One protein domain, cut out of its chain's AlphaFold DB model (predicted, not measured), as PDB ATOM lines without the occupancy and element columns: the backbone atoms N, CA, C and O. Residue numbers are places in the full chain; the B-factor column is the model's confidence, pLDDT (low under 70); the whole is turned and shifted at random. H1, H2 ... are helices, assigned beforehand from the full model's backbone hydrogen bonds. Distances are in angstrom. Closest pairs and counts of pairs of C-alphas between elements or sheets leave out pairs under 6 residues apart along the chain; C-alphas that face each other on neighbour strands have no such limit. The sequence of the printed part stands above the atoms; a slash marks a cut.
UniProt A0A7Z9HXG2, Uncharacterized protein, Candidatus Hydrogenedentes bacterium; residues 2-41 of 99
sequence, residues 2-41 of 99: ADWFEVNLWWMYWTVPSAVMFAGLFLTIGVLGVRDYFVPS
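This is residues 2 to 41 of the 99 residues of an uncharacterized protein of Candidatus Hydrogenedentes bacterium (UniProt A0A7Z9HXG2). One long straight helix, H2, makes most of the length of a thin rod, and a short helix, H1, sits off its beginning, turned to another direction and joined to it by an open loop, residues 10 to 15. The printed part has 40 residues with two named helices, H1 then H2, and no named strand; its class is all helix. It is extended, with a radius of gyration of the C-alphas of 14.5 A, and spans 42 by 19 by 15 A.

H1 is residues 2 to 9, 10.7 A long, from C-alpha 2 at (52.012, 26.482, -61.952). H2 is residues 16 to 38, 32.6 A long, from C-alpha 16 at (53.961, 31.423, -47.154) to C-alpha 38 at (22.604, 30.795, -38.146).

H1 and H2 are apart, with no C-alpha of the one within 8 A of the other. A short link of 6 residues joins them. In H1 and H2 every O i to N i+4 pair is within hydrogen-bond range. Residues 23 to 31, in H2, stand free.

The two C-alphas farthest apart, those of Asp 3 and Ser 41, are 43.2 A apart. The printed part has no cut. Its mean pLDDT is 89.0, and no printed residue is under 70.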
ATOM      1  N   ALA A   2      51.660  25.642 -63.110       73.12
ATOM      2  CA  ALA A   2      52.012  26.482 -61.952       73.12
ATOM      3  C   ALA A   2      52.316  27.940 -62.357       73.12
ATOM      4  O   ALA A   2      51.849  28.892 -61.750       73.12
ATOM      5  N   ASP A   3      52.990  28.082 -63.484       77.75
ATOM      6  CA  ASP A   3      53.287  29.283 -64.262       77.75
ATOM      7  C   ASP A   3      52.039  30.143 -64.575       77.75
ATOM      8  O   ASP A   3      52.127  31.367 -64.632       77.75
ATOM      9  N   TRP A   4      50.843  29.543 -64.671       79.50
ATOM     10  CA  TRP A   4      49.590  30.303 -64.774       79.50
ATOM     11  C   TRP A   4      49.275  31.057 -63.476       79.50
ATOM     12  O   TRP A   4      48.836  32.204 -63.523       79.50
ATOM     13  N   PHE A   5      49.517  30.448 -62.314       78.00
ATOM     14  CA  PHE A   5      49.323  31.116 -61.030       78.00
ATOM     15  C   PHE A   5      50.339  32.237 -60.840       78.00
ATOM     16  O   PHE A   5      49.950  33.312 -60.405       78.00
ATOM     17  N   GLU A   6      51.599  32.046 -61.232       77.81
ATOM     18  CA  GLU A   6      52.607  33.109 -61.137       77.81
ATOM     19  C   GLU A   6      52.235  34.335 -61.985       77.81
ATOM     20  O   GLU A   6      52.255  35.461 -61.490       77.81
ATOM     21  N   VAL A   7      51.797  34.121 -63.231       83.00
ATOM     22  CA  VAL A   7      51.416  35.203 -64.155       83.00
ATOM     23  C   VAL A   7      50.104  35.892 -63.768       83.00
ATOM     24  O   VAL A   7      49.922  37.056 -64.106       83.00
ATOM     25  N   ASN A   8      49.184  35.223 -63.066       87.50
ATOM     26  CA  ASN A   8      47.891  35.813 -62.688       87.50
ATOM     27  C   ASN A   8      47.842  36.325 -61.237       87.50
ATOM     28  O   ASN A   8      47.028  37.190 -60.924       87.50
ATOM     29  N   LEU A   9      48.706  35.830 -60.345       85.69
ATOM     30  CA  LEU A   9      48.741  36.210 -58.928       85.69
ATOM     31  C   LEU A   9      49.840  37.225 -58.582       85.69
ATOM     32  O   LEU A   9      49.929  37.633 -57.428       85.69
ATOM     33  N   TRP A  10      50.629  37.691 -59.554       82.31
ATOM     34  CA  TRP A  10      51.721  38.660 -59.354       82.31
ATOM     35  C   TRP A  10      51.319  39.980 -58.672       82.31
ATOM     36  O   TRP A  10      52.182  40.697 -58.169       82.31
ATOM     37  N   TRP A  11      50.023  40.311 -58.644       85.00
ATOM     38  CA  TRP A  11      49.477  41.501 -57.984       85.00
ATOM     39  C   TRP A  11      49.778  41.559 -56.479       85.00
ATOM     40  O   TRP A  11      49.743  42.633 -55.881       85.00
ATOM     41  N   MET A  12      50.088  40.417 -55.864       88.12
ATOM     42  CA  MET A  12      50.587  40.333 -54.501       88.12
ATOM     43  C   MET A  12      51.894  39.551 -54.455       88.12
ATOM     44  O   MET A  12      52.067  38.549 -55.145       88.12
ATOM     45  N   TYR A  13      52.804  39.972 -53.574       87.00
ATOM     46  CA  TYR A  13      53.977  39.169 -53.251       87.00
ATOM     47  C   TYR A  13      53.552  37.996 -52.358       87.00
ATOM     48  O   TYR A  13      53.466  38.095 -51.126       87.00
ATOM     49  N   TRP A  14      53.198  36.890 -53.009       88.56
ATOM     50  CA  TRP A  14      52.765  35.670 -52.346       88.56
ATOM     51  C   TRP A  14      53.957  34.946 -51.743       88.56
ATOM     52  O   TRP A  14      54.785  34.351 -52.424       88.56
ATOM     53  N   THR A  15      54.005  34.987 -50.423       91.75
ATOM     54  CA  THR A  15      54.912  34.206 -49.590       91.75
ATOM     55  C   THR A  15      54.070  33.304 -48.706       91.75
ATOM     56  O   THR A  15      52.879  33.557 -48.516       91.75
ATOM     57  N   VAL A  16      54.677  32.274 -48.116       92.56
ATOM     58  CA  VAL A  16      53.961  31.423 -47.154       92.56
ATOM     59  C   VAL A  16      53.323  32.263 -46.027       92.56
ATOM     60  O   VAL A  16      52.127  32.088 -45.789       92.56
ATOM     61  N   PRO A  17      54.021  33.236 -45.395       92.50
ATOM     62  CA  PRO A  17      53.403  34.095 -44.383       92.50
ATOM     63  C   PRO A  17      52.224  34.939 -44.891       92.50
ATOM     64  O   PRO A  17      51.187  34.987 -44.227       92.50
ATOM     65  N   SER A  18      52.340  35.589 -46.059       90.56
ATOM     66  CA  SER A  18      51.239  36.408 -46.588       90.56
ATOM     67  C   SER A  18      50.046  35.543 -47.001       90.56
ATOM     68  O   SER A  18      48.914  35.869 -46.650       90.56
ATOM     69  N   ALA A  19      50.279  34.392 -47.633       91.81
ATOM     70  CA  ALA A  19      49.221  33.456 -48.002       91.81
ATOM     71  C   ALA A  19      48.419  32.975 -46.781       91.81
ATOM     72  O   ALA A  19      47.187  32.989 -46.811       91.81
ATOM     73  N   VAL A  20      49.098  32.616 -45.685       94.81
ATOM     74  CA  VAL A  20      48.443  32.186 -44.438       94.81
ATOM     75  C   VAL A  20      47.609  33.312 -43.822       94.81
ATOM     76  O   VAL A  20      46.485  33.063 -43.387       94.81
ATOM     77  N   MET A  21      48.111  34.553 -43.821       90.00
ATOM     78  CA  MET A  21      47.372  35.701 -43.286       90.00
ATOM     79  C   MET A  21      46.077  35.960 -44.066       90.00
ATOM     80  O   MET A  21      45.006  36.049 -43.463       90.00
ATOM     81  N   PHE A  22      46.148  36.008 -45.400       91.00
ATOM     82  CA  PHE A  22      44.966  36.229 -46.239       91.00
ATOM     83  C   PHE A  22      43.981  35.063 -46.168       91.00
ATOM     84  O   PHE A  22      42.777  35.293 -46.056       91.00
ATOM     85  N   ALA A  23      44.467  33.819 -46.154       95.06
ATOM     86  CA  ALA A  23      43.612  32.658 -45.931       95.06
ATOM     87  C   ALA A  23      42.877  32.764 -44.585       95.06
ATOM     88  O   ALA A  23      41.661  32.585 -44.533       95.06
ATOM     89  N   GLY A  24      43.581  33.134 -43.510       94.62
ATOM     90  CA  GLY A  24      42.989  33.375 -42.194       94.62
ATOM     91  C   GLY A  24      41.944  34.494 -42.195       94.62
ATOM     92  O   GLY A  24      40.881  34.338 -41.587       94.62
ATOM     93  N   LEU A  25      42.194  35.593 -42.913       91.94
ATOM     94  CA  LEU A  25      41.243  36.697 -43.072       91.94
ATOM     95  C   LEU A  25      39.949  36.228 -43.751       91.94
ATOM     96  O   LEU A  25      38.864  36.417 -43.200       91.94
ATOM     97  N   PHE A  26      40.057  35.571 -44.909       94.38
ATOM     98  CA  PHE A  26      38.893  35.062 -45.641       94.38
ATOM     99  C   PHE A  26      38.129  34.002 -44.847       94.38
ATOM    100  O   PHE A  26      36.898  34.042 -44.806       94.38
ATOM    101  N   LEU A  27      38.838  33.100 -44.159       96.25
ATOM    102  CA  LEU A  27      38.225  32.121 -43.262       96.25
ATOM    103  C   LEU A  27      37.450  32.806 -42.140       96.25
ATOM    104  O   LEU A  27      36.318  32.428 -41.862       96.25
ATOM    105  N   THR A  28      38.021  33.838 -41.521       93.31
ATOM    106  CA  THR A  28      37.367  34.551 -40.420       93.31
ATOM    107  C   THR A  28      36.096  35.258 -40.884       93.31
ATOM    108  O   THR A  28      35.063  35.149 -40.226       93.31
ATOM    109  N   ILE A  29      36.139  35.920 -42.046       93.00
ATOM    110  CA  ILE A  29      34.963  36.551 -42.660       93.00
ATOM    111  C   ILE A  29      33.895  35.498 -42.975       93.00
ATOM    112  O   ILE A  29      32.737  35.672 -42.599       93.00
ATOM    113  N   GLY A  30      34.277  34.388 -43.612       95.25
ATOM    114  CA  GLY A  30      33.356  33.306 -43.959       95.25
ATOM    115  C   GLY A  30      32.704  32.675 -42.729       95.25
ATOM    116  O   GLY A  30      31.483  32.543 -42.675       95.25
ATOM    117  N   VAL A  31      33.493  32.356 -41.700       94.12
ATOM    118  CA  VAL A  31      32.999  31.787 -40.438       94.12
ATOM    119  C   VAL A  31      32.046  32.752 -39.737       94.12
ATOM    120  O   VAL A  31      30.997  32.320 -39.262       94.12
ATOM    121  N   LEU A  32      32.369  34.046 -39.674       92.94
ATOM    122  CA  LEU A  32      31.484  35.042 -39.068       92.94
ATOM    123  C   LEU A  32      30.199  35.235 -39.874       92.94
ATOM    124  O   LEU A  32      29.133  35.286 -39.269       92.94
ATOM    125  N   GLY A  33      30.276  35.266 -41.206       91.50
ATOM    126  CA  GLY A  33      29.101  35.365 -42.071       91.50
ATOM    127  C   GLY A  33      28.161  34.171 -41.905       91.50
ATOM    128  O   GLY A  33      26.964  34.344 -41.680       91.50
ATOM    129  N   VAL A  34      28.709  32.952 -41.915       94.56
ATOM    130  CA  VAL A  34      27.944  31.721 -41.659       94.56
ATOM    131  C   VAL A  34      27.352  31.733 -40.248       94.56
ATOM    132  O   VAL A  34      26.183  31.405 -40.049       94.56
ATOM    133  N   ARG A  35      28.135  32.142 -39.246       91.81
ATOM    134  CA  ARG A  35      27.677  32.189 -37.857       91.81
ATOM    135  C   ARG A  35      26.571  33.215 -37.644       91.81
ATOM    136  O   ARG A  35      25.659  32.928 -36.877       91.81
ATOM    137  N   ASP A  36      26.647  34.381 -38.272       90.50
ATOM    138  CA  ASP A  36      25.614  35.409 -38.145       90.50
ATOM    139  C   ASP A  36      24.341  35.039 -38.911       90.50
ATOM    140  O   ASP A  36      23.254  35.386 -38.455       90.50
ATOM    141  N   TYR A  37      24.451  34.252 -39.989       90.81
ATOM    142  CA  TYR A  37      23.292  33.647 -40.649       90.81
ATOM    143  C   TYR A  37      22.533  32.686 -39.718       90.81
ATOM    144  O   TYR A  37      21.314  32.778 -39.597       90.81
ATOM    145  N   PHE A  38      23.242  31.784 -39.029       94.06
ATOM    146  CA  PHE A  38      22.604  30.795 -38.146       94.06
ATOM    147  C   PHE A  38      22.257  31.329 -36.754       94.06
ATOM    148  O   PHE A  38      21.280  30.899 -36.144       94.06
ATOM    149  N   VAL A  39      23.066  32.238 -36.215       89.62
ATOM    150  CA  VAL A  39      22.906  32.795 -34.871       89.62
ATOM    151  C   VAL A  39      23.040  34.311 -34.968       89.62
ATOM    152  O   VAL A  39      24.139  34.827 -34.733       89.62
ATOM    153  N   PRO A  40      21.944  35.035 -35.241       85.19
ATOM    154  CA  PRO A  40      21.971  36.480 -35.424       85.19
ATOM    155  C   PRO A  40      22.717  37.197 -34.294       85.19
ATOM    156  O   PRO A  40      22.532  36.918 -33.101       85.19
ATOM    157  N   SER A  41      23.625  38.095 -34.668       83.38
ATOM    158  CA  SER A  41      24.326  38.954 -33.720       83.38
ATOM    159  C   SER A  41      23.474  40.186 -33.427       83.38
ATOM    160  O   SER A  41      23.184  40.974 -34.318       83.38
TER     161      SER A  41